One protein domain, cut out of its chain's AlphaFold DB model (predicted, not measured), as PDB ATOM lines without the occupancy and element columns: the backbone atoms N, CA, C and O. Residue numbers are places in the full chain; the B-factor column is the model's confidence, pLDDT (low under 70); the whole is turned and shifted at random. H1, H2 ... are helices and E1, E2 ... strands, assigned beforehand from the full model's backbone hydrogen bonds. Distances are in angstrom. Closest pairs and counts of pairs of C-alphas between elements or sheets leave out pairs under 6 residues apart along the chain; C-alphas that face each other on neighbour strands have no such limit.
ATOM      1  N   PRO A  83     -27.049  15.045  -2.235       41.34
ATOM      2  CA  PRO A  83     -28.347  15.109  -2.863       41.34
ATOM      3  C   PRO A  83     -28.356  14.073  -3.993       41.34
ATOM      4  O   PRO A  83     -27.412  14.060  -4.789       41.34
ATOM      5  N   PRO A  84     -29.378  13.208  -4.097       43.16
ATOM      6  CA  PRO A  84     -29.431  12.100  -5.061       43.16
ATOM      7  C   PRO A  84     -29.486  12.551  -6.540       43.16
ATOM      8  O   PRO A  84     -29.838  11.778  -7.429       43.16
ATOM      9  N   TYR A  85     -29.144  13.809  -6.822       47.41
ATOM     10  CA  TYR A  85     -29.343  14.530  -8.071       47.41
ATOM     11  C   TYR A  85     -28.064  14.732  -8.896       47.41
ATOM     12  O   TYR A  85     -28.144  15.293  -9.983       47.41
ATOM     13  N   ARG A  86     -26.895  14.247  -8.449       54.00
ATOM     14  CA  ARG A  86     -25.613  14.475  -9.155       54.00
ATOM     15  C   ARG A  86     -25.332  13.571 -10.362       54.00
ATOM     16  O   ARG A  86     -24.246  13.620 -10.925       54.00
ATOM     17  N   ASN A  87     -26.313  12.794 -10.821       55.66
ATOM     18  CA  ASN A  87     -26.169  11.916 -11.984       55.66
ATOM     19  C   ASN A  87     -27.292  12.172 -12.993       55.66
ATOM     20  O   ASN A  87     -28.445  11.796 -12.767       55.66
ATOM     21  N   CYS A  88     -26.947  12.796 -14.123       55.66
ATOM     22  CA  CYS A  88     -27.862  12.943 -15.250       55.66
ATOM     23  C   CYS A  88     -28.268  11.553 -15.751       55.66
ATOM     24  O   CYS A  88     -27.423  10.717 -16.065       55.66
ATOM     25  N   ARG A  89     -29.575  11.296 -15.833       56.94
ATOM     26  CA  ARG A  89     -30.117  10.091 -16.471       56.94
ATOM     27  C   ARG A  89     -30.649  10.466 -17.842       56.94
ATOM     28  O   ARG A  89     -31.158  11.573 -18.025       56.94
ATOM     29  N   SER A  90     -30.551   9.547 -18.801       57.44
ATOM     30  CA  SER A  90     -31.169   9.760 -20.107       57.44
ATOM     31  C   SER A  90     -32.660  10.025 -19.926       57.44
ATOM     32  O   SER A  90     -33.383   9.211 -19.350       57.44
ATOM     33  N   ALA A  91     -33.104  11.179 -20.407       59.03
ATOM     34  CA  ALA A  91     -34.508  11.538 -20.420       59.03
ATOM     35  C   ALA A  91     -35.045  11.228 -21.815       59.03
ATOM     36  O   ALA A  91     -34.549  11.757 -22.811       59.03
ATOM     37  N   TYR A  92     -36.063  10.373 -21.899       55.78
ATOM     38  CA  TYR A  92     -36.758  10.096 -23.156       55.78
ATOM     39  C   TYR A  92     -37.688  11.263 -23.504       55.78
ATOM     40  O   TYR A  92     -38.908  11.148 -23.453       55.78
ATOM     41  N   VAL A  93     -37.093  12.410 -23.832       61.03
ATOM     42  CA  VAL A  93     -37.808  13.559 -24.387       61.03
ATOM     43  C   VAL A  93     -37.726  13.444 -25.898       61.03
ATOM     44  O   VAL A  93     -36.648  13.539 -26.489       61.03
ATOM     45  N   ASN A  94     -38.875  13.173 -26.509       58.84
ATOM     46  CA  ASN A  94     -39.024  13.162 -27.950       58.84
ATOM     47  C   ASN A  94     -39.606  14.508 -28.377       58.84
ATOM     48  O   ASN A  94     -40.778  14.785 -28.123       58.84
ATOM     49  N   PHE A  95     -38.777  15.349 -28.987       62.84
ATOM     50  CA  PHE A  95     -39.243  16.606 -29.549       62.84
ATOM     51  C   PHE A  95     -39.954  16.303 -30.861       62.84
ATOM     52  O   PHE A  95     -39.391  15.679 -31.764       62.84
ATOM     53  N   THR A  96     -41.205  16.739 -30.979       56.66
ATOM     54  CA  THR A  96     -41.887  16.730 -32.268       56.66
ATOM     55  C   THR A  96     -41.186  17.756 -33.145       56.66
ATOM     56  O   THR A  96     -41.404  18.956 -32.996       56.66
ATOM     57  N   SER A  97     -40.282  17.289 -34.004       52.44
ATOM     58  CA  SER A  97     -39.525  18.156 -34.902       52.44
ATOM     59  C   SER A  97     -40.505  19.027 -35.703       52.44
ATOM     60  O   SER A  97     -41.446  18.532 -36.328       52.44
ATOM     61  N   THR A  98     -40.295  20.343 -35.685       52.91
ATOM     62  CA  THR A  98     -41.044  21.299 -36.519       52.91
ATOM     63  C   THR A  98     -40.766  21.104 -38.008       52.91
ATOM     64  O   THR A  98     -41.482  21.642 -38.838       52.91
ATOM     65  N   THR A  99     -39.753  20.310 -38.362       47.25
ATOM     66  CA  THR A  99     -39.508  19.805 -39.720       47.25
ATOM     67  C   THR A  99     -40.419  18.621 -40.080       47.25
ATOM     68  O   THR A  99     -40.697  18.411 -41.257       47.25
ATOM     69  N   MET A 100     -40.913  17.863 -39.091       40.34
ATOM     70  CA  MET A 100     -41.886  16.768 -39.256       40.34
ATOM     71  C   MET A 100     -43.339  17.249 -39.188       40.34
ATOM     72  O   MET A 100     -44.228  16.665 -39.807       40.34
ATOM     73  N   LEU A 101     -43.594  18.327 -38.450       48.75
ATOM     74  CA  LEU A 101     -44.857  19.043 -38.509       48.75
ATOM     75  C   LEU A 101     -44.815  19.983 -39.711       48.75
ATOM     76  O   LEU A 101     -44.007  20.896 -39.772       48.75
ATOM     77  N   ASN A 102     -45.711  19.797 -40.671       44.91
ATOM     78  CA  ASN A 102     -45.886  20.692 -41.813       44.91
ATOM     79  C   ASN A 102     -46.504  22.042 -41.347       44.91
ATOM     80  O   ASN A 102     -47.594  22.429 -41.772       44.91
ATOM     81  N   THR A 103     -45.887  22.739 -40.384       49.81
ATOM     82  CA  THR A 103     -46.452  23.895 -39.666       49.81
ATOM     83  C   THR A 103     -46.300  25.188 -40.456       49.81
ATOM     84  O   THR A 103     -45.691  26.156 -40.016       49.81
ATOM     85  N   SER A 104     -46.943  25.232 -41.619       53.34
ATOM     86  CA  SER A 104     -47.480  26.490 -42.150       53.34
ATOM     87  C   SER A 104     -48.676  26.986 -41.317       53.34
ATOM     88  O   SER A 104     -49.079  28.146 -41.430       53.34
ATOM     89  N   GLN A 105     -49.240  26.130 -40.453       64.44
ATOM     90  CA  GLN A 105     -50.377  26.471 -39.610       64.44
ATOM     91  C   GLN A 105     -49.965  27.220 -38.327       64.44
ATOM     92  O   GLN A 105     -49.079  26.768 -37.604       64.44
ATOM     93  N   PRO A 106     -50.620  28.355 -38.018       75.38
ATOM     94  CA  PRO A 106     -50.421  29.091 -36.772       75.38
ATOM     95  C   PRO A 106     -50.760  28.262 -35.519       75.38
ATOM     96  O   PRO A 106     -51.908  27.857 -35.338       75.38
ATOM     97  N   ASP A 107     -49.799  28.095 -34.605       86.75
ATOM     98  CA  ASP A 107     -50.036  27.484 -33.288       86.75
ATOM     99  C   ASP A 107     -50.609  28.514 -32.296       86.75
ATOM    100  O   ASP A 107     -49.896  29.272 -31.626       86.75
ATOM    101  N   VAL A 108     -51.941  28.560 -32.231       91.12
ATOM    102  CA  VAL A 108     -52.690  29.494 -31.377       91.12
ATOM    103  C   VAL A 108     -52.506  29.191 -29.887       91.12
ATOM    104  O   VAL A 108     -52.558  30.113 -29.072       91.12
ATOM    105  N   GLU A 109     -52.282  27.932 -29.509       90.81
ATOM    106  CA  GLU A 109     -52.095  27.552 -28.106       90.81
ATOM    107  C   GLU A 109     -50.715  27.975 -27.600       90.81
ATOM    108  O   GLU A 109     -50.614  28.625 -26.557       90.81
ATOM    109  N   LEU A 110     -49.660  27.734 -28.379       89.19
ATOM    110  CA  LEU A 110     -48.329  28.251 -28.065       89.19
ATOM    111  C   LEU A 110     -48.321  29.784 -27.996       89.19
ATOM    112  O   LEU A 110     -47.720  30.366 -27.090       89.19
ATOM    113  N   ALA A 111     -49.017  30.459 -28.913       91.62
ATOM    114  CA  ALA A 111     -49.151  31.912 -28.877       91.62
ATOM    115  C   ALA A 111     -49.905  32.409 -27.630       91.62
ATOM    116  O   ALA A 111     -49.488  33.391 -27.011       91.62
ATOM    117  N   ARG A 112     -50.970  31.717 -27.207       94.25
ATOM    118  CA  ARG A 112     -51.683  32.016 -25.954       94.25
ATOM    119  C   ARG A 112     -50.761  31.886 -24.747       94.25
ATOM    120  O   ARG A 112     -50.754  32.775 -23.897       94.25
ATOM    121  N   ARG A 113     -49.937  30.833 -24.697       90.81
ATOM    122  CA  ARG A 113     -48.908  30.682 -23.661       90.81
ATOM    123  C   ARG A 113     -47.949  31.869 -23.693       90.81
ATOM    124  O   ARG A 113     -47.871  32.574 -22.697       90.81
ATOM    125  N   LYS A 114     -47.325  32.188 -24.832       91.44
ATOM    126  CA  LYS A 114     -46.430  33.362 -24.977       91.44
ATOM    127  C   LYS A 114     -47.039  34.645 -24.397       91.44
ATOM    128  O   LYS A 114     -46.372  35.349 -23.640       91.44
ATOM    129  N   LEU A 115     -48.311  34.921 -24.692       93.00
ATOM    130  CA  LEU A 115     -49.024  36.084 -24.155       93.00
ATOM    131  C   LEU A 115     -49.215  36.034 -22.637       93.00
ATOM    132  O   LEU A 115     -49.046  37.059 -21.982       93.00
ATOM    133  N   ASN A 116     -49.525  34.870 -22.067       92.06
ATOM    134  CA  ASN A 116     -49.649  34.709 -20.616       92.06
ATOM    135  C   ASN A 116     -48.313  34.965 -19.903       92.06
ATOM    136  O   ASN A 116     -48.271  35.729 -18.943       92.06
ATOM    137  N   PHE A 117     -47.213  34.403 -20.411       91.06
ATOM    138  CA  PHE A 117     -45.876  34.626 -19.851       91.06
ATOM    139  C   PHE A 117     -45.448  36.105 -19.958       91.06
ATOM    140  O   PHE A 117     -44.915  36.673 -19.002       91.06
ATOM    141  N   LEU A 118     -45.741  36.765 -21.086       89.38
ATOM    142  CA  LEU A 118     -45.485  38.197 -21.268       89.38
ATOM    143  C   LEU A 118     -46.348  39.067 -20.335       89.38
ATOM    144  O   LEU A 118     -45.864  40.054 -19.779       89.38
ATOM    145  N   LYS A 119     -47.619  38.701 -20.138       88.44
ATOM    146  CA  LYS A 119     -48.525  39.380 -19.204       88.44
ATOM    147  C   LYS A 119     -48.000  39.288 -17.773       88.44
ATOM    148  O   LYS A 119     -47.966  40.307 -17.087       88.44
ATOM    149  N   ASP A 120     -47.543  38.114 -17.350       88.56
ATOM    150  CA  ASP A 120     -46.910  37.920 -16.045       88.56
ATOM    151  C   ASP A 120     -45.688  38.831 -15.861       88.56
ATOM    152  O   ASP A 120     -45.578  39.527 -14.847       88.56
ATOM    153  N   LEU A 121     -44.789  38.869 -16.854       87.19
ATOM    154  CA  LEU A 121     -43.620  39.755 -16.837       87.19
ATOM    155  C   LEU A 121     -44.024  41.227 -16.764       87.19
ATOM    156  O   LEU A 121     -43.427  41.986 -16.007       87.19
ATOM    157  N   SER A 122     -45.053  41.636 -17.505       85.31
ATOM    158  CA  SER A 122     -45.555  43.011 -17.483       85.31
ATOM    159  C   SER A 122     -46.160  43.396 -16.139       85.31
ATOM    160  O   SER A 122     -45.891  44.492 -15.653       85.31
ATOM    161  N   VAL A 123     -46.922  42.501 -15.503       85.19
ATOM    162  CA  VAL A 123     -47.463  42.726 -14.155       85.19
ATOM    163  C   VAL A 123     -46.331  42.873 -13.141       85.19
ATOM    164  O   VAL A 123     -46.367  43.781 -12.309       85.19
ATOM    165  N   TRP A 124     -45.319  42.007 -13.208       86.00
ATOM    166  CA  TRP A 124     -44.146  42.099 -12.343       86.00
ATOM    167  C   TRP A 124     -43.358  43.401 -12.575       86.00
ATOM    168  O   TRP A 124     -43.101  44.146 -11.629       86.00
ATOM    169  N   CYS A 125     -43.058  43.728 -13.832       82.69
ATOM    170  CA  CYS A 125     -42.305  44.919 -14.224       82.69
ATOM    171  C   CYS A 125     -43.046  46.219 -13.864       82.69
ATOM    172  O   CYS A 125     -42.453  47.152 -13.325       82.69
ATOM    173  N   GLY A 126     -44.365  46.269 -14.070       79.75
ATOM    174  CA  GLY A 126     -45.199  47.419 -13.713       79.75
ATOM    175  C   GLY A 126     -45.226  47.691 -12.207       79.75
ATOM    176  O   GLY A 126     -45.170  48.851 -11.794       79.75
ATOM    177  N   LYS A 127     -45.234  46.635 -11.378       77.56
ATOM    178  CA  LYS A 127     -45.083  46.763  -9.918       77.56
ATOM    179  C   LYS A 127     -43.712  47.326  -9.531       77.56
ATOM    180  O   LYS A 127     -43.634  48.098  -8.580       77.56
ATOM    181  N   ALA A 128     -42.658  46.962 -10.262       70.00
ATOM    182  CA  ALA A 128     -41.295  47.409  -9.990       70.00
ATOM    183  C   ALA A 128     -41.029  48.859 -10.438       70.00
ATOM    184  O   ALA A 128     -40.410  49.620  -9.700       70.00
ATOM    185  N   LEU A 129     -41.505  49.261 -11.623       64.69
ATOM    186  CA  LEU A 129     -41.115  50.529 -12.257       64.69
ATOM    187  C   LEU A 129     -42.087  51.695 -12.040       64.69
ATOM    188  O   LEU A 129     -41.779  52.802 -12.474       64.69
ATOM    189  N   ARG A 130     -43.272  51.484 -11.440       63.78
ATOM    190  CA  ARG A 130     -44.351  52.499 -11.314       63.78
ATOM    191  C   ARG A 130     -44.712  53.217 -12.635       63.78
ATOM    192  O   ARG A 130     -45.428  54.213 -12.621       63.78
ATOM    193  N   SER A 131     -44.241  52.720 -13.783       59.03
ATOM    194  CA  SER A 131     -44.432  53.329 -15.097       59.03
ATOM    195  C   SER A 131     -45.469  52.511 -15.868       59.03
ATOM    196  O   SER A 131     -45.248  51.371 -16.271       59.03
ATOM    197  N   GLY A 132     -46.672  53.069 -15.984       55.75
ATOM    198  CA  GLY A 132     -47.878  52.388 -16.459       55.75
ATOM    199  C   GLY A 132     -47.981  52.220 -17.976       55.75
ATOM    200  O   GLY A 132     -49.088  52.303 -18.510       55.75
ATOM    201  N   LYS A 133     -46.870  52.012 -18.697       66.25
ATOM    202  CA  LYS A 133     -46.955  51.733 -20.138       66.25
ATOM    203  C   LYS A 133     -47.575  50.352 -20.337       66.25
ATOM    204  O   LYS A 133     -46.940  49.325 -20.112       66.25
ATOM    205  N   LYS A 134     -48.847  50.342 -20.739       67.69
ATOM    206  CA  LYS A 134     -49.567  49.116 -21.077       67.69
ATOM    207  C   LYS A 134     -48.915  48.477 -22.301       67.69
ATOM    208  O   LYS A 134     -48.626  49.162 -23.281       67.69
ATOM    209  N   LEU A 135     -48.713  47.164 -22.243       69.62
ATOM    210  CA  LEU A 135     -48.327  46.395 -23.419       69.62
ATOM    211  C   LEU A 135     -49.385  46.549 -24.511       69.62
ATOM    212  O   LEU A 135     -50.587  46.582 -24.229       69.62
ATOM    213  N   ARG A 136     -48.932  46.609 -25.765       74.88
ATOM    214  CA  ARG A 136     -49.826  46.560 -26.922       74.88
ATOM    215  C   ARG A 136     -50.622  45.255 -26.871       74.88
ATOM    216  O   ARG A 136     -50.040  44.181 -26.738       74.88
ATOM    217  N   SER A 137     -51.944  45.362 -26.980       81.00
ATOM    218  CA  SER A 137     -52.813  44.189 -27.026       81.00
ATOM    219  C   SER A 137     -52.737  43.546 -28.409       81.00
ATOM    220  O   SER A 137     -52.808  44.242 -29.423       81.00
ATOM    221  N   ILE A 138     -52.562  42.229 -28.434       92.06
ATOM    222  CA  ILE A 138     -52.601  41.387 -29.628       92.06
ATOM    223  C   ILE A 138     -53.303  40.084 -29.251       92.06
ATOM    224  O   ILE A 138     -53.096  39.557 -28.154       92.06
ATOM    225  N   SER A 139     -54.157  39.567 -30.130       94.25
ATOM    226  CA  SER A 139     -54.814  38.285 -29.883       94.25
ATOM    227  C   SER A 139     -53.842  37.115 -30.072       94.25
ATOM    228  O   SER A 139     -52.881  37.190 -30.841       94.25
ATOM    229  N   ALA A 140     -54.117  35.983 -29.418       94.19
ATOM    230  CA  ALA A 140     -53.327  34.764 -29.605       94.19
ATOM    231  C   ALA A 140     -53.308  34.306 -31.075       94.19
ATOM    232  O   ALA A 140     -52.285  33.830 -31.560       94.19
ATOM    233  N   LYS A 141     -54.416  34.496 -31.803       94.81
ATOM    234  CA  LYS A 141     -54.526  34.140 -33.222       94.81
ATOM    235  C   LYS A 141     -53.622  35.011 -34.098       94.81
ATOM    236  O   LYS A 141     -52.900  34.482 -34.936       94.81
ATOM    237  N   GLU A 142     -53.635  36.324 -33.889       93.94
ATOM    238  CA  GLU A 142     -52.755  37.248 -34.616       93.94
ATOM    239  C   GLU A 142     -51.283  36.976 -34.301       93.94
ATOM    240  O   GLU A 142     -50.468  36.887 -35.218       93.94
ATOM    241  N   LEU A 143     -50.941  36.773 -33.023       92.19
ATOM    242  CA  LEU A 143     -49.570  36.459 -32.621       92.19
ATOM    243  C   LEU A 143     -49.086  35.145 -33.246       92.19
ATOM    244  O   LEU A 143     -47.952  35.077 -33.714       92.19
ATOM    245  N   ALA A 144     -49.938  34.119 -33.294       90.94
ATOM    246  CA  ALA A 144     -49.608  32.847 -33.927       90.94
ATOM    247  C   ALA A 144     -49.268  33.021 -35.414       90.94
ATOM    248  O   ALA A 144     -48.291  32.442 -35.879       90.94
ATOM    249  N   ILE A 145     -50.028  33.847 -36.144       90.38
ATOM    250  CA  ILE A 145     -49.780  34.143 -37.566       90.38
ATOM    251  C   ILE A 145     -48.470  34.918 -37.749       90.38
ATOM    252  O   ILE A 145     -47.717  34.649 -38.684       90.38
ATOM    253  N   LEU A 146     -48.187  35.896 -36.885       90.31
ATOM    254  CA  LEU A 146     -46.936  36.655 -36.955       90.31
ATOM    255  C   LEU A 146     -45.725  35.765 -36.661       90.31
ATOM    256  O   LEU A 146     -44.724  35.826 -37.370       90.31
ATOM    257  N   HIS A 147     -45.820  34.922 -35.633       89.31
ATOM    258  CA  HIS A 147     -44.727  34.049 -35.225       89.31
ATOM    259  C   HIS A 147     -44.514  32.871 -36.176       89.31
ATOM    260  O   HIS A 147     -43.364  32.493 -36.373       89.31
ATOM    261  N   SER A 148     -45.561  32.328 -36.811       85.06
ATOM    262  CA  SER A 148     -45.395  31.258 -37.808       85.06
ATOM    263  C   SER A 148     -44.646  31.730 -39.056       85.06
ATOM    264  O   SER A 148     -43.968  30.941 -39.704       85.06
ATOM    265  N   LYS A 149     -44.714  33.029 -39.373       87.19
ATOM    266  CA  LYS A 149     -43.954  33.654 -40.468       87.19
ATOM    267  C   LYS A 149     -42.527  34.042 -40.074       87.19
ATOM    268  O   LYS A 149     -41.729  34.388 -40.944       87.19
ATOM    269  N   ASN A 150     -42.194  34.018 -38.784       87.00
ATOM    270  CA  ASN A 150     -40.864  34.365 -38.307       87.00
ATOM    271  C   ASN A 150     -39.984  33.108 -38.253       87.00
ATOM    272  O   ASN A 150     -40.024  32.331 -37.295       87.00
ATOM    273  N   VAL A 151     -39.148  32.946 -39.281       84.00
ATOM    274  CA  VAL A 151     -38.183  31.841 -39.381       84.00
ATOM    275  C   VAL A 151     -37.294  31.788 -38.141       84.00
ATOM    276  O   VAL A 151     -37.153  30.729 -37.541       84.00
ATOM    277  N   ALA A 152     -36.797  32.939 -37.674       85.06
ATOM    278  CA  ALA A 152     -35.946  32.978 -36.497       85.06
ATOM    279  C   ALA A 152     -36.638  32.378 -35.272       85.06
ATOM    280  O   ALA A 152     -35.978  31.657 -34.554       85.06
ATOM    281  N   LEU A 153     -37.932  32.596 -35.041       85.31
ATOM    282  CA  LEU A 153     -38.625  32.012 -33.884       85.31
ATOM    283  C   LEU A 153     -38.992  30.538 -34.082       85.31
ATOM    284  O   LEU A 153     -38.898  29.753 -33.142       85.31
ATOM    285  N   SER A 154     -39.431  30.166 -35.283       83.00
ATOM    286  CA  SER A 154     -39.851  28.787 -35.578       83.00
ATOM    287  C   SER A 154     -38.696  27.783 -35.496       83.00
ATOM    288  O   SER A 154     -38.881  26.689 -34.968       83.00
ATOM    289  N   GLU A 155     -37.489  28.178 -35.909       84.06
ATOM    290  CA  GLU A 155     -36.284  27.336 -35.877       84.06
ATOM    291  C   GLU A 155     -35.732  27.046 -34.474       84.06
ATOM    292  O   GLU A 155     -34.741  26.332 -34.361       84.06
ATOM    293  N   LYS A 156     -36.293  27.634 -33.407       86.31
ATOM    294  CA  LYS A 156     -35.831  27.381 -32.029       86.31
ATOM    295  C   LYS A 156     -36.727  26.406 -31.281       86.31
ATOM    296  O   LYS A 156     -36.310  25.868 -30.255       86.31
ATOM    297  N   LEU A 157     -37.917  26.118 -31.806       85.94
ATOM    298  CA  LEU A 157     -38.884  25.226 -31.163       85.94
ATOM    299  C   LEU A 157     -38.403  23.769 -31.082       85.94
ATOM    300  O   LEU A 157     -38.870  23.029 -30.222       85.94
ATOM    301  N   ASP A 158     -37.446  23.369 -31.916       84.12
ATOM    302  CA  ASP A 158     -36.770  22.067 -31.892       84.12
ATOM    303  C   ASP A 158     -35.341  22.150 -31.322       84.12
ATOM    304  O   ASP A 158     -34.539  21.232 -31.485       84.12
ATOM    305  N   THR A 159     -35.004  23.238 -30.623       87.56
ATOM    306  CA  THR A 159     -33.697  23.428 -29.977       87.56
ATOM    307  C   THR A 159     -33.814  23.468 -28.459       87.56
ATOM    308  O   THR A 159     -34.867  23.787 -27.898       87.56
ATOM    309  N   VAL A 160     -32.710  23.141 -27.790       89.50
ATOM    310  CA  VAL A 160     -32.596  23.165 -26.328       89.50
ATOM    311  C   VAL A 160     -31.788  24.386 -25.914       89.50
ATOM    312  O   VAL A 160     -30.672  24.575 -26.391       89.50
ATOM    313  N   LEU A 161     -32.321  25.198 -25.006       91.12
ATOM    314  CA  LEU A 161     -31.572  26.281 -24.376       91.12
ATOM    315  C   LEU A 161     -31.035  25.819 -23.022       91.12
ATOM    316  O   LEU A 161     -31.808  25.474 -22.131       91.12
ATOM    317  N   VAL A 162     -29.720  25.862 -22.852       91.19
ATOM    318  CA  VAL A 162     -29.048  25.651 -21.571       91.19
ATOM    319  C   VAL A 162     -28.708  27.015 -20.979       91.19
ATOM    320  O   VAL A 162     -27.931  27.771 -21.562       91.19
ATOM    321  N   ILE A 163     -29.307  27.340 -19.836       89.31
ATOM    322  CA  ILE A 163     -29.030  28.572 -19.099       89.31
ATOM    323  C   ILE A 163     -28.135  28.236 -17.914       89.31
ATOM    324  O   ILE A 163     -28.485  27.411 -17.070       89.31
ATOM    325  N   ILE A 164     -26.972  28.870 -17.863       87.44
ATOM    326  CA  ILE A 164     -25.976  28.635 -16.827       87.44
ATOM    327  C   ILE A 164     -26.202  29.620 -15.706       87.44
ATOM    328  O   ILE A 164     -26.081  30.824 -15.898       87.44
ATOM    329  N   ASN A 165     -26.478  29.089 -14.529       82.12
ATOM    330  CA  ASN A 165     -26.669  29.868 -13.327       82.12
ATOM    331  C   ASN A 165     -25.337  30.052 -12.614       82.12
ATOM    332  O   ASN A 165     -24.871  29.167 -11.884       82.12
ATOM    333  N   ASN A 166     -24.735  31.222 -12.813       73.44
ATOM    334  CA  ASN A 166     -23.464  31.570 -12.202       73.44
ATOM    335  C   ASN A 166     -23.628  31.691 -10.686       73.44
ATOM    336  O   ASN A 166     -24.406  32.506 -10.200       73.44
ATOM    337  N   TYR A 167     -22.890  30.889  -9.914       67.56
ATOM    338  CA  TYR A 167     -22.862  31.024  -8.458       67.56
ATOM    339  C   TYR A 167     -21.983  32.218  -8.030       67.56
ATOM    340  O   TYR A 167     -20.829  32.290  -8.470       67.56
ATOM    341  N   PRO A 168     -22.457  33.110  -7.131       64.69
ATOM    342  CA  PRO A 168     -23.775  33.131  -6.480       64.69
ATOM    343  C   PRO A 168     -24.889  33.726  -7.360       64.69
ATOM    344  O   PRO A 168     -24.658  34.622  -8.162       64.69
ATOM    345  N   TRP A 169     -26.127  33.260  -7.174       71.69
ATOM    346  CA  TRP A 169     -27.217  33.542  -8.116       71.69
ATOM    347  C   TRP A 169     -27.833  34.936  -7.932       71.69
ATOM    348  O   TRP A 169     -28.423  35.268  -6.889       71.69
ATOM    349  N   HIS A 170     -27.782  35.749  -8.988       67.56
ATOM    350  CA  HIS A 170     -28.265  37.132  -8.957       67.56
ATOM    351  C   HIS A 170     -29.663  37.319  -9.562       67.56
ATOM    352  O   HIS A 170     -30.432  38.114  -9.012       67.56
ATOM    353  N   MET A 171     -30.062  36.531 -10.562       70.50
ATOM    354  CA  MET A 171     -31.427  36.540 -11.106       70.50
ATOM    355  C   MET A 171     -32.248  35.319 -10.682       70.50
ATOM    356  O   MET A 171     -31.719  34.298 -10.254       70.50
ATOM    357  N   SER A 172     -33.577  35.455 -10.723       80.50
ATOM    358  CA  SER A 172     -34.499  34.356 -10.425       80.50
ATOM    359  C   SER A 172     -34.863  33.593 -11.694       80.50
ATOM    360  O   SER A 172     -35.174  34.206 -12.721       80.50
ATOM    361  N   PHE A 173     -34.951  32.265 -11.582       85.00
ATOM    362  CA  PHE A 173     -35.495  31.386 -12.619       85.00
ATOM    363  C   PHE A 173     -36.831  31.868 -13.171       85.00
ATOM    364  O   PHE A 173     -37.064  31.754 -14.367       85.00
ATOM    365  N   GLY A 174     -37.693  32.444 -12.326       86.75
ATOM    366  CA  GLY A 174     -39.024  32.873 -12.736       86.75
ATOM    367  C   GLY A 174     -39.016  33.903 -13.871       86.75
ATOM    368  O   GLY A 174     -39.936  33.890 -14.690       86.75
ATOM    369  N   ILE A 175     -38.001  34.775 -13.955       87.12
ATOM    370  CA  ILE A 175     -37.854  35.704 -15.089       87.12
ATOM    371  C   ILE A 175     -37.432  34.936 -16.336       87.12
ATOM    372  O   ILE A 175     -38.095  35.023 -17.367       87.12
ATOM    373  N   LEU A 176     -36.348  34.168 -16.232       88.94
ATOM    374  CA  LEU A 176     -35.735  33.463 -17.358       88.94
ATOM    375  C   LEU A 176     -36.693  32.434 -17.968       88.94
ATOM    376  O   LEU A 176     -36.809  32.338 -19.187       88.94
ATOM    377  N   GLN A 177     -37.469  31.746 -17.129       88.94
ATOM    378  CA  GLN A 177     -38.559  30.872 -17.550       88.94
ATOM    379  C   GLN A 177     -39.569  31.623 -18.423       88.94
ATOM    380  O   GLN A 177     -39.969  31.114 -19.465       88.94
ATOM    381  N   ARG A 178     -39.943  32.856 -18.055       89.62
ATOM    382  CA  ARG A 178     -40.916  33.643 -18.824       89.62
ATOM    383  C   ARG A 178     -40.394  34.235 -20.114       89.62
ATOM    384  O   ARG A 178     -41.173  34.397 -21.051       89.62
ATOM    385  N   ILE A 179     -39.101  34.512 -20.177       89.50
ATOM    386  CA  ILE A 179     -38.460  34.993 -21.397       89.50
ATOM    387  C   ILE A 179     -38.257  33.836 -22.382       89.50
ATOM    388  O   ILE A 179     -38.522  34.008 -23.569       89.50
ATOM    389  N   HIS A 180     -37.825  32.660 -21.910       90.62
ATOM    390  CA  HIS A 180     -37.287  31.620 -22.790       90.62
ATOM    391  C   HIS A 180     -38.177  30.388 -22.987       90.62
ATOM    392  O   HIS A 180     -38.254  29.903 -24.115       90.62
ATOM    393  N   LEU A 181     -38.891  29.888 -21.965       88.69
ATOM    394  CA  LEU A 181     -39.647  28.625 -22.087       88.69
ATOM    395  C   LEU A 181     -40.580  28.544 -23.302       88.69
ATOM    396  O   LEU A 181     -40.629  27.485 -23.917       88.69
ATOM    397  N   PRO A 182     -41.317  29.600 -23.698       88.88
ATOM    398  CA  PRO A 182     -42.265  29.453 -24.794       88.88
ATOM    399  C   PRO A 182     -41.623  29.572 -26.191       88.88
ATOM    400  O   PRO A 182     -42.347  29.582 -27.187       88.88
ATOM    401  N   TYR A 183     -40.296  29.702 -26.293       89.81
ATOM    402  CA  TYR A 183     -39.578  29.888 -27.563       89.81
ATOM    403  C   TYR A 183     -38.579  28.781 -27.896       89.81
ATOM    404  O   TYR A 183     -38.115  28.720 -29.030       89.81
ATOM    405  N   PHE A 184     -38.294  27.903 -26.940       89.50
ATOM    406  CA  PHE A 184     -37.428  26.745 -27.118       89.50
ATOM    407  C   PHE A 184     -38.227  25.475 -26.877       89.50
ATOM    408  O   PHE A 184     -39.210  25.495 -26.137       89.50
ATOM    409  N   GLY A 185     -37.795  24.363 -27.466       85.81
ATOM    410  CA  GLY A 185     -38.412  23.074 -27.167       85.81
ATOM    411  C   GLY A 185     -38.247  22.718 -25.689       85.81
ATOM    412  O   GLY A 185     -39.143  22.146 -25.073       85.81
ATOM    413  N   LEU A 186     -37.077  23.030 -25.126       88.44
ATOM    414  CA  LEU A 186     -36.745  22.787 -23.727       88.44
ATOM    415  C   LEU A 186     -35.748  23.836 -23.244       88.44
ATOM    416  O   LEU A 186     -34.798  24.174 -23.949       88.44
ATOM    417  N   VAL A 187     -35.950  24.314 -22.019       89.69
ATOM    418  CA  VAL A 187     -34.985  25.155 -21.308       89.69
ATOM    419  C   VAL A 187     -34.486  24.373 -20.103       89.69
ATOM    420  O   VAL A 187     -35.287  23.959 -19.267       89.69
ATOM    421  N   ILE A 188     -33.174  24.167 -20.023       91.25
ATOM    422  CA  ILE A 188     -32.506  23.489 -18.913       91.25
ATOM    423  C   ILE A 188     -31.643  24.513 -18.193       91.25
ATOM    424  O   ILE A 188     -30.776  25.140 -18.796       91.25
ATOM    425  N   PHE A 189     -31.862  24.664 -16.897       89.75
ATOM    426  CA  PHE A 189     -30.970  25.432 -16.043       89.75
ATOM    427  C   PHE A 189     -29.838  24.541 -15.544       89.75
ATOM    428  O   PHE A 189     -30.050  23.357 -15.292       89.75
ATOM    429  N   CYS A 190     -28.640  25.084 -15.391       88.69
ATOM    430  CA  CYS A 190     -27.502  24.314 -14.914       88.69
ATOM    431  C   CYS A 190     -26.594  25.156 -14.021       88.69
ATOM    432  O   CYS A 190     -26.284  26.298 -14.349       88.69
ATOM    433  N   GLY A 191     -26.190  24.609 -12.878       85.31
ATOM    434  CA  GLY A 191     -25.381  25.305 -11.880       85.31
ATOM    435  C   GLY A 191     -25.464  24.620 -10.520       85.31
ATOM    436  O   GLY A 191     -26.099  23.581 -10.384       85.31
ATOM    437  N   THR A 192     -24.839  25.204  -9.500       83.69
ATOM    438  CA  THR A 192     -24.903  24.657  -8.136       83.69
ATOM    439  C   THR A 192     -26.242  24.947  -7.489       83.69
ATOM    440  O   THR A 192     -26.490  26.088  -7.099       83.69
ATOM    441  N   PHE A 193     -27.092  23.929  -7.356       82.81
ATOM    442  CA  PHE A 193     -28.458  24.098  -6.885       82.81
ATOM    443  C   PHE A 193     -28.532  24.735  -5.488       82.81
ATOM    444  O   PHE A 193     -27.977  24.223  -4.519       82.81
ATOM    445  N   ASP A 194     -29.284  25.831  -5.365       77.44
ATOM    446  CA  ASP A 194     -29.638  26.437  -4.079       77.44
ATOM    447  C   ASP A 194     -31.159  26.607  -3.991       77.44
ATOM    448  O   ASP A 194     -31.734  27.493  -4.611       77.44
ATOM    449  N   GLY A 195     -31.852  25.799  -3.185       74.19
ATOM    450  CA  GLY A 195     -33.316  25.874  -3.077       74.19
ATOM    451  C   GLY A 195     -33.861  27.243  -2.629       74.19
ATOM    452  O   GLY A 195     -35.010  27.579  -2.926       74.19
ATOM    453  N   ARG A 196     -33.053  28.081  -1.961       70.12
ATOM    454  CA  ARG A 196     -33.487  29.395  -1.439       70.12
ATOM    455  C   ARG A 196     -33.847  30.383  -2.543       70.12
ATOM    456  O   ARG A 196     -34.679  31.268  -2.350       70.12
ATOM    457  N   VAL A 197     -33.255  30.231  -3.719       67.50
ATOM    458  CA  VAL A 197     -33.455  31.148  -4.849       67.50
ATOM    459  C   VAL A 197     -34.744  30.888  -5.631       67.50
ATOM    460  O   VAL A 197     -35.185  31.760  -6.382       67.50
ATOM    461  N   LEU A 198     -35.387  29.727  -5.422       71.94
ATOM    462  CA  LEU A 198     -36.673  29.398  -6.041       71.94
ATOM    463  C   LEU A 198     -37.737  30.430  -5.642       71.94
ATOM    464  O   LEU A 198     -38.673  30.689  -6.401       71.94
ATOM    465  N   LYS A 199     -37.552  31.043  -4.462       68.69
ATOM    466  CA  LYS A 199     -38.418  32.057  -3.855       68.69
ATOM    467  C   LYS A 199     -37.665  33.364  -3.574       68.69
ATOM    468  O   LYS A 199     -37.843  33.978  -2.521       68.69
ATOM    469  N   LYS A 200     -36.812  33.812  -4.505       71.44
ATOM    470  CA  LYS A 200     -36.101  35.092  -4.358       71.44
ATOM    471  C   LYS A 200     -37.096  36.263  -4.325       71.44
ATOM    472  O   LYS A 200     -37.864  36.467  -5.264       71.44
ATOM    473  N   ARG A 201     -37.085  37.046  -3.238       71.44
ATOM    474  CA  ARG A 201     -37.959  38.224  -3.083       71.44
ATOM    475  C   ARG A 201     -37.698  39.248  -4.191       71.44
ATOM    476  O   ARG A 201     -36.560  39.439  -4.603       71.44
ATOM    477  N   GLY A 202     -38.758  39.922  -4.635       79.38
ATOM    478  CA  GLY A 202     -38.688  40.952  -5.676       79.38
ATOM    479  C   GLY A 202     -38.721  40.419  -7.110       79.38
ATOM    480  O   GLY A 202     -38.822  41.215  -8.036       79.38
ATOM    481  N   PHE A 203     -38.714  39.099  -7.304       83.00
ATOM    482  CA  PHE A 203     -38.792  38.438  -8.606       83.00
ATOM    483  C   PHE A 203     -40.113  37.666  -8.761       83.00
ATOM    484  O   PHE A 203     -40.733  37.313  -7.751       83.00
ATOM    485  N   PRO A 204     -40.583  37.403  -9.995       84.00
ATOM    486  CA  PRO A 204     -41.711  36.507 -10.202       84.00
ATOM    487  C   PRO A 204     -41.344  35.088  -9.733       84.00
ATOM    488  O   PRO A 204     -40.182  34.689  -9.846       84.00
ATOM    489  N   PRO A 205     -42.310  34.312  -9.210       85.44
ATOM    490  CA  PRO A 205     -42.036  32.978  -8.694       85.44
ATOM    491  C   PRO A 205     -41.554  32.042  -9.805       85.44
ATOM    492  O   PRO A 205     -41.999  32.142 -10.958       85.44
ATOM    493  N   THR A 206     -40.671  31.117  -9.428       85.56
ATOM    494  CA  THR A 206     -40.299  29.977 -10.274       85.56
ATOM    495  C   THR A 206     -41.556  29.161 -10.573       85.56
ATOM    496  O   THR A 206     -42.349  28.896  -9.673       85.56
ATOM    497  N   MET A 207     -41.763  28.829 -11.841       84.44
ATOM    498  CA  MET A 207     -42.892  28.032 -12.312       84.44
ATOM    499  C   MET A 207     -42.646  26.546 -12.054       84.44
ATOM    500  O   MET A 207     -41.496  26.097 -12.103       84.44
ATOM    501  N   ASP A 208     -43.729  25.802 -11.821       70.06
ATOM    502  CA  ASP A 208     -43.696  24.343 -11.715       70.06
ATOM    503  C   ASP A 208     -43.148  23.718 -13.008       70.06
ATOM    504  O   ASP A 208     -43.326  24.266 -14.096       70.06
ATOM    505  N   ALA A 209     -42.486  22.566 -12.869       72.12
ATOM    506  CA  ALA A 209     -41.596  21.964 -13.867       72.12
ATOM    507  C   ALA A 209     -40.326  22.802 -14.127       72.12
ATOM    508  O   ALA A 209     -40.230  23.604 -15.057       72.12
ATOM    509  N   LEU A 210     -39.311  22.567 -13.290       82.38
ATOM    510  CA  LEU A 210     -37.955  23.083 -13.461       82.38
ATOM    511  C   LEU A 210     -37.046  21.954 -13.954       82.38
ATOM    512  O   LEU A 210     -36.786  21.000 -13.224       82.38
ATOM    513  N   SER A 211     -36.540  22.071 -15.179       86.62
ATOM    514  CA  SER A 211     -35.455  21.215 -15.665       86.62
ATOM    515  C   SER A 211     -34.127  21.793 -15.194       86.62
ATOM    516  O   SER A 211     -33.753  22.892 -15.604       86.62
ATOM    517  N   PHE A 212     -33.437  21.068 -14.314       86.75
ATOM    518  CA  PHE A 212     -32.196  21.521 -13.697       86.75
ATOM    519  C   PHE A 212     -31.124  20.431 -13.738       86.75
ATOM    520  O   PHE A 212     -31.412  19.273 -13.433       86.75
ATOM    521  N   VAL A 213     -29.898  20.810 -14.088       87.25
ATOM    522  CA  VAL A 213     -28.693  19.987 -13.957       87.25
ATOM    523  C   VAL A 213     -27.865  20.549 -12.808       87.25
ATOM    524  O   VAL A 213     -27.343  21.662 -12.902       87.25
ATOM    525  N   ASP A 214     -27.773  19.783 -11.725       85.94
ATOM    526  CA  ASP A 214     -26.957  20.147 -10.569       85.94
ATOM    527  C   ASP A 214     -25.497  19.779 -10.793       85.94
ATOM    528  O   ASP A 214     -25.175  18.650 -11.166       85.94
ATOM    529  N   VAL A 215     -24.631  20.762 -10.566       81.62
ATOM    530  CA  VAL A 215     -23.176  20.639 -10.662       81.62
ATOM    531  C   VAL A 215     -22.529  21.241  -9.421       81.62
ATOM    532  O   VAL A 215     -23.032  22.190  -8.808       81.62
ATOM    533  N   SER A 216     -21.385  20.702  -9.032       80.62
ATOM    534  CA  SER A 216     -20.637  21.193  -7.886       80.62
ATOM    535  C   SER A 216     -20.074  22.601  -8.140       80.62
ATOM    536  O   SER A 216     -19.984  23.078  -9.276       80.62
ATOM    537  N   LYS A 217     -19.683  23.296  -7.065       76.81
ATOM    538  CA  LYS A 217     -19.066  24.631  -7.176       76.81
ATOM    539  C   LYS A 217     -17.709  24.567  -7.880       76.81
ATOM    540  O   LYS A 217     -17.270  25.546  -8.474       76.81
ATOM    541  N   GLU A 218     -17.050  23.420  -7.784       77.12
ATOM    542  CA  GLU A 218     -15.756  23.124  -8.389       77.12
ATOM    543  C   GLU A 218     -15.897  22.842  -9.893       77.12
ATOM    544  O   GLU A 218     -14.997  23.167 -10.663       77.12
ATOM    545  N   GLU A 219     -17.040  22.296 -10.318       76.31
ATOM    546  CA  GLU A 219     -17.359  22.025 -11.724       76.31
ATOM    547  C   GLU A 219     -17.720  23.301 -12.506       76.31
ATOM    548  O   GLU A 219     -17.453  23.380 -13.705       76.31
ATOM    549  N   ILE A 220     -18.289  24.318 -11.840       71.88
ATOM    550  CA  ILE A 220     -18.579  25.637 -12.429       71.88
ATOM    551  C   ILE A 220     -18.090  26.745 -11.501       71.88
ATOM    552  O   ILE A 220     -18.797  27.245 -10.623       71.88
ATOM    553  N   VAL A 221     -16.860  27.188 -11.747       68.31
ATOM    554  CA  VAL A 221     -16.212  28.216 -10.935       68.31
ATOM    555  C   VAL A 221     -16.536  29.590 -11.512       68.31
ATOM    556  O   VAL A 221     -15.951  29.999 -12.508       68.31
ATOM    557  N   ARG A 222     -17.446  30.346 -10.883       61.66
ATOM    558  CA  ARG A 222     -17.808  31.723 -11.306       61.66
ATOM    559  C   ARG A 222     -18.253  31.814 -12.781       61.66
ATOM    560  O   ARG A 222     -17.885  32.753 -13.481       61.66
ATOM    561  N   GLY A 223     -18.970  30.803 -13.273       60.81
ATOM    562  CA  GLY A 223     -19.394  30.711 -14.680       60.81
ATOM    563  C   GLY A 223     -18.299  30.283 -15.664       60.81
ATOM    564  O   GLY A 223     -18.566  30.048 -16.843       60.81
ATOM    565  N   ILE A 224     -17.061  30.130 -15.189       61.03
ATOM    566  CA  ILE A 224     -15.970  29.508 -15.935       61.03
ATOM    567  C   ILE A 224     -16.278  28.006 -16.005       61.03
ATOM    568  O   ILE A 224     -16.741  27.423 -15.027       61.03
ATOM    569  N   TYR A 225     -16.043  27.401 -17.173       67.75
ATOM    570  CA  TYR A 225     -16.410  26.013 -17.513       67.75
ATOM    571  C   TYR A 225     -17.885  25.779 -17.865       67.75
ATOM    572  O   TYR A 225     -18.395  24.669 -17.755       67.75
ATOM    573  N   LEU A 226     -18.536  26.795 -18.435       69.69
ATOM    574  CA  LEU A 226     -19.858  26.714 -19.074       69.69
ATOM    575  C   LEU A 226     -20.092  25.486 -19.974       69.69
ATOM    576  O   LEU A 226     -21.208  24.976 -20.066       69.69
ATOM    577  N   TYR A 227     -19.038  24.978 -20.619       73.19
ATOM    578  CA  TYR A 227     -19.119  23.779 -21.449       73.19
ATOM    579  C   TYR A 227     -19.481  22.522 -20.647       73.19
ATOM    580  O   TYR A 227     -20.030  21.591 -21.222       73.19
ATOM    581  N   TYR A 228     -19.216  22.480 -19.338       80.94
ATOM    582  CA  TYR A 228     -19.521  21.321 -18.502       80.94
ATOM    583  C   TYR A 228     -21.031  21.079 -18.409       80.94
ATOM    584  O   TYR A 228     -21.486  19.953 -18.593       80.94
ATOM    585  N   CYS A 229     -21.825  22.146 -18.269       84.44
ATOM    586  CA  CYS A 229     -23.284  22.066 -18.378       84.44
ATOM    587  C   CYS A 229     -23.735  21.485 -19.715       84.44
ATOM    588  O   CYS A 229     -24.607  20.619 -19.758       84.44
ATOM    589  N   LEU A 230     -23.132  21.954 -20.812       83.69
ATOM    590  CA  LEU A 230     -23.464  21.458 -22.143       83.69
ATOM    591  C   LEU A 230     -23.131  19.968 -22.281       83.69
ATOM    592  O   LEU A 230     -23.933  19.225 -22.841       83.69
ATOM    593  N   LEU A 231     -21.998  19.518 -21.733       81.69
ATOM    594  CA  LEU A 231     -21.622  18.102 -21.715       81.69
ATOM    595  C   LEU A 231     -22.643  17.262 -20.938       81.69
ATOM    596  O   LEU A 231     -23.145  16.279 -21.476       81.69
ATOM    597  N   LYS A 232     -23.031  17.684 -19.728       85.38
ATOM    598  CA  LYS A 232     -24.050  16.986 -18.923       85.38
ATOM    599  C   LYS A 232     -25.400  16.901 -19.629       85.38
ATOM    600  O   LYS A 232     -26.047  15.858 -19.625       85.38
ATOM    601  N   VAL A 233     -25.813  17.976 -20.296       85.06
ATOM    602  CA  VAL A 233     -27.044  17.980 -21.094       85.06
ATOM    603  C   VAL A 233     -26.920  17.068 -22.322       85.06
ATOM    604  O   VAL A 233     -27.879  16.378 -22.672       85.06
ATOM    605  N   ALA A 234     -25.753  17.007 -22.965       81.62
ATOM    606  CA  ALA A 234     -25.510  16.090 -24.077       81.62
ATOM    607  C   ALA A 234     -25.571  14.613 -23.631       81.62
ATOM    608  O   ALA A 234     -26.128  13.776 -24.346       81.62
ATOM    609  N   GLU A 235     -25.095  14.291 -22.422       82.75
ATOM    610  CA  GLU A 235     -25.198  12.951 -21.817       82.75
ATOM    611  C   GLU A 235     -26.654  12.497 -21.605       82.75
ATOM    612  O   GLU A 235     -26.937  11.295 -21.592       82.75
ATOM    613  N   MET A 236     -27.609  13.432 -21.533       81.50
ATOM    614  CA  MET A 236     -29.035  13.101 -21.454       81.50
ATOM    615  C   MET A 236     -29.577  12.464 -22.744       81.50
ATOM    616  O   MET A 236     -30.652  11.864 -22.702       81.50
ATOM    617  N   LYS A 237     -28.850  12.560 -23.874       79.50
ATOM    618  CA  LYS A 237     -29.201  11.956 -25.177       79.50
ATOM    619  C   LYS A 237     -30.624  12.294 -25.642       79.50
ATOM    620  O   LYS A 237     -31.367  11.422 -26.104       79.50
ATOM    621  N   LEU A 238     -30.989  13.570 -25.516       82.12
ATOM    622  CA  LEU A 238     -32.254  14.110 -26.018       82.12
ATOM    623  C   LEU A 238     -32.400  13.799 -27.517       82.12
ATOM    624  O   LEU A 238     -31.440  13.929 -28.279       82.12
ATOM    625  N   ARG A 239     -33.587  13.354 -27.942       81.62
ATOM    626  CA  ARG A 239     -33.828  12.883 -29.316       81.62
ATOM    627  C   ARG A 239     -34.615  13.911 -30.117       81.62
ATOM    628  O   ARG A 239     -35.468  14.590 -29.563       81.62
ATOM    629  N   ASN A 240     -34.385  13.958 -31.429       78.06
ATOM    630  CA  ASN A 240     -35.116  14.819 -32.371       78.06
ATOM    631  C   ASN A 240     -34.986  16.326 -32.093       78.06
ATOM    632  O   ASN A 240     -35.886  17.099 -32.408       78.06
ATOM    633  N   ILE A 241     -33.848  16.738 -31.532       82.06
ATOM    634  CA  ILE A 241     -33.475  18.148 -31.405       82.06
ATOM    635  C   ILE A 241     -32.565  18.561 -32.565       82.06
ATOM    636  O   ILE A 241     -31.754  17.767 -33.042       82.06
ATOM    637  N   ARG A 242     -32.663  19.821 -32.986       82.69
ATOM    638  CA  ARG A 242     -31.794  20.422 -34.005       82.69
ATOM    639  C   ARG A 242     -30.439  20.850 -33.443       82.69
ATOM    640  O   ARG A 242     -29.454  20.875 -34.171       82.69
ATOM    641  N   GLY A 243     -30.375  21.163 -32.150       85.06
ATOM    642  CA  GLY A 243     -29.134  21.553 -31.488       85.06
ATOM    643  C   GLY A 243     -29.347  22.206 -30.126       85.06
ATOM    644  O   GLY A 243     -30.459  22.225 -29.587       85.06
ATOM    645  N   TYR A 244     -28.255  22.752 -29.590       86.06
ATOM    646  CA  TYR A 244     -28.194  23.376 -28.272       86.06
ATOM    647  C   TYR A 244     -27.747  24.833 -28.381       86.06
ATOM    648  O   TYR A 244     -26.787  25.143 -29.083       86.06
ATOM    649  N   PHE A 245     -28.394  25.706 -27.617       86.94
ATOM    650  CA  PHE A 245     -27.889  27.030 -27.282       86.94
ATOM    651  C   PHE A 245     -27.419  27.039 -25.837       86.94
ATOM    652  O   PHE A 245     -28.011  26.378 -24.987       86.94
ATOM    653  N   VAL A 246     -26.379  27.817 -25.552       84.94
ATOM    654  CA  VAL A 246     -25.867  28.009 -24.197       84.94
ATOM    655  C   VAL A 246     -25.774  29.503 -23.928       84.94
ATOM    656  O   VAL A 246     -25.196  30.236 -24.728       84.94
ATOM    657  N   THR A 247     -26.344  29.953 -22.814       82.50
ATOM    658  CA  THR A 247     -26.258  31.344 -22.351       82.50
ATOM    659  C   THR A 247     -26.018  31.380 -20.848       82.50
ATOM    660  O   THR A 247     -26.373  30.441 -20.138       82.50
ATOM    661  N   ALA A 248     -25.418  32.460 -20.358       81.62
ATOM    662  CA  ALA A 248     -25.349  32.731 -18.928       81.62
ATOM    663  C   ALA A 248     -26.672  33.327 -18.425       81.62
ATOM    664  O   ALA A 248     -27.443  33.892 -19.208       81.62
ATOM    665  N   ASP A 249     -26.940  33.175 -17.131       82.69
ATOM    666  CA  ASP A 249     -28.146  33.657 -16.469       82.69
ATOM    667  C   ASP A 249     -28.217  35.176 -16.390       82.69
ATOM    668  O   ASP A 249     -29.318  35.691 -16.301       82.69
ATOM    669  N   ASP A 250     -27.091  35.885 -16.460       78.25
ATOM    670  CA  ASP A 250     -26.976  37.347 -16.498       78.25
ATOM    671  C   ASP A 250     -27.093  37.956 -17.908       78.25
ATOM    672  O   ASP A 250     -27.008  39.176 -18.066       78.25
ATOM    673  N   LEU A 251     -27.358  37.129 -18.925       76.75
ATOM    674  CA  LEU A 251     -27.544  37.548 -20.312       76.75
ATOM    675  C   LEU A 251     -28.963  37.252 -20.799       76.75
ATOM    676  O   LEU A 251     -29.544  36.205 -20.516       76.75
ATOM    677  N   VAL A 252     -29.505  38.156 -21.616       75.19
ATOM    678  CA  VAL A 252     -30.714  37.882 -22.397       75.19
ATOM    679  C   VAL A 252     -30.286  37.456 -23.790       75.19
ATOM    680  O   VAL A 252     -29.717  38.238 -24.548       75.19
ATOM    681  N   PHE A 253     -30.558  36.201 -24.134       76.69
ATOM    682  CA  PHE A 253     -30.295  35.710 -25.477       76.69
ATOM    683  C   PHE A 253     -31.341  36.259 -26.459       76.69
ATOM    684  O   PHE A 253     -32.524  35.937 -26.346       76.69
ATOM    685  N   ASN A 254     -30.902  37.043 -27.446       77.94
ATOM    686  CA  ASN A 254     -31.737  37.659 -28.484       77.94
ATOM    687  C   ASN A 254     -32.161  36.653 -29.577       77.94
ATOM    688  O   ASN A 254     -31.954  36.843 -30.774       77.94
ATOM    689  N   PHE A 255     -32.783  35.545 -29.166       82.75
ATOM    690  CA  PHE A 255     -33.153  34.414 -30.028       82.75
ATOM    691  C   PHE A 255     -34.181  34.749 -31.123       82.75
ATOM    692  O   PHE A 255     -34.432  33.933 -32.013       82.75
ATOM    693  N   TRP A 256     -34.808  35.927 -31.047       83.00
ATOM    694  CA  TRP A 256     -35.775  36.423 -32.026       83.00
ATOM    695  C   TRP A 256     -35.129  37.004 -33.287       83.00
ATOM    696  O   TRP A 256     -35.843  37.303 -34.247       83.00
ATOM    697  N   HIS A 257     -33.799  37.098 -33.321       82.44
ATOM    698  CA  HIS A 257     -33.043  37.460 -34.513       82.44
ATOM    699  C   HIS A 257     -32.586  36.229 -35.291       82.44
ATOM    700  O   HIS A 257     -32.386  35.133 -34.755       82.44
ATOM    701  N   LYS A 258     -32.460  36.401 -36.610       80.25
ATOM    702  CA  LYS A 258     -32.002  35.328 -37.489       80.25
ATOM    703  C   LYS A 258     -30.524  35.062 -37.209       80.25
ATOM    704  O   LYS A 258     -29.690  35.946 -37.368       80.25
ATOM    705  N   ILE A 259     -30.227  33.821 -36.843       76.50
ATOM    706  CA  ILE A 259     -28.877  33.299 -36.641       76.50
ATOM    707  C   ILE A 259     -28.751  32.104 -37.579       76.50
ATOM    708  O   ILE A 259     -29.677  31.295 -37.653       76.50
ATOM    709  N   ASP A 260     -27.648  32.020 -38.315       75.38
ATOM    710  CA  ASP A 260     -27.379  30.881 -39.189       75.38
ATOM    711  C   ASP A 260     -26.861  29.713 -38.348       75.38
ATOM    712  O   ASP A 260     -25.709  29.700 -37.925       75.38
ATOM    713  N   LEU A 261     -27.727  28.743 -38.062       76.25
ATOM    714  CA  LEU A 261     -27.402  27.637 -37.156       76.25
ATOM    715  C   LEU A 261     -26.341  26.679 -37.711       76.25
ATOM    716  O   LEU A 261     -25.820  25.862 -36.956       76.25
ATOM    717  N   ASP A 262     -25.991  26.803 -38.992       73.31
ATOM    718  CA  ASP A 262     -24.949  25.994 -39.618       73.31
ATOM    719  C   ASP A 262     -23.547  26.617 -39.468       73.31
ATOM    720  O   ASP A 262     -22.549  26.040 -39.908       73.31
TER     721      ASP A 262
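AT A GLANCE: This is residues 83 to 262 of the 340 residues of an uncharacterized protein of Necator americanus (UniProt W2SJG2). A small, twisted sheet of four parallel strands has helix H6 packed over one face and helix H4 over the other; beyond H4, on its side away from the sheet, long helix H1 crosses it, with the short helix H2 packed on residues 108 to 115 of H1, and the four-residue helix H3 following H2 on the way to E1. The 180 residues printed include six named helices and four named strands, in the order H1 H2 H3 E1 H4 E2 H5 E3 H6 E4, and the sheet's order is E3 E2 E1 E4. The class is mixed, helices and strands, with under half of the residues in named elements. The whole is compact, with a radius of gyration of the C-alphas of 17.0 A and spans of 47 by 45 by 27 A.

IN THESE COORDINATES: Residues 83 to 107 hold no named element. H1, residues 108 to 129, begins with C-alpha 108 at (-52.690, 29.494, -31.377) and is 30.7 A long. H2 is residues 140 to 148, 11.9 A, and H3 residues 151 to 154. E1, residues 159 to 164, spans 16.1 A; H4 is residues 173 to 180, 10.3 A. E2, residues 186 to 191, spans 16.6 A. H5 is residues 195 to 199, E3 residues 212 to 214. H6, residues 226 to 235, is 15.0 A long. E4, residues 243 to 248, spans 17.2 A and ends with C-alpha 248 at (-25.349, 32.731, -18.928).

HOW THE PARTS SIT: The sheet is only just strongly twisted, its C-alphas up to 4.5 A off the best plane. E1 and E4 are parallel at 23 degrees, with N 162 and O 245 at 2.8 A. E2 and E1 have N 163 and O 188 at 2.8 A; E3 and E2 have N 213 and O 189 at 2.8 A. E1, H4, E2 and E2, H5, E3 are strand-helix-strand units, parallel neighbours with a helix between; E3, H6, E4 is a split one, with E2 and E1 between its strands. The three crossovers are right-handed. H6 is on the sheet at a height of 7.7 A, the C-alphas of Cys 190 and Cys 229 being the closest to E2, 5.9 A apart. H4 is on the opposite face, at 9.8 A. H1 touches H4 with residues 117 to 121 alone, closest C-alphas Phe 117 and Arg 178 at 5.2 A, a steep tilt of 49 degrees, opposite ways. H1 touches H2 with residues 108 to 115 alone, about perpendicular at 76 degrees, closest C-alphas Arg 112 and Ala 140 at 4.9 A. H2 and H3 only just touch, only at the corner, with 3 pairs of C-alphas within 8 A. H5 is close to H4 but not clearly touching, C-alphas 173 and 198 at 7.0 A. Every O i to N i+4 pair is within hydrogen-bond range in H1 and H2; H4 has 3 of 4, H6 5 of 6, H5 0 of 1 with 1 of 2 O i to N i+3 pairs, and H3 is too short for such a pair.

THE WHOLE: The C-alphas of Glu 142 and Glu 218, the two farthest apart, are 47.5 A apart. The printed part has no cut. The links H5 to E3 and E3 to H6 are long. The mean pLDDT of the printed part is 78.1, and residues under 70 include 83 to 105, 129 to 135 and 221 to 226.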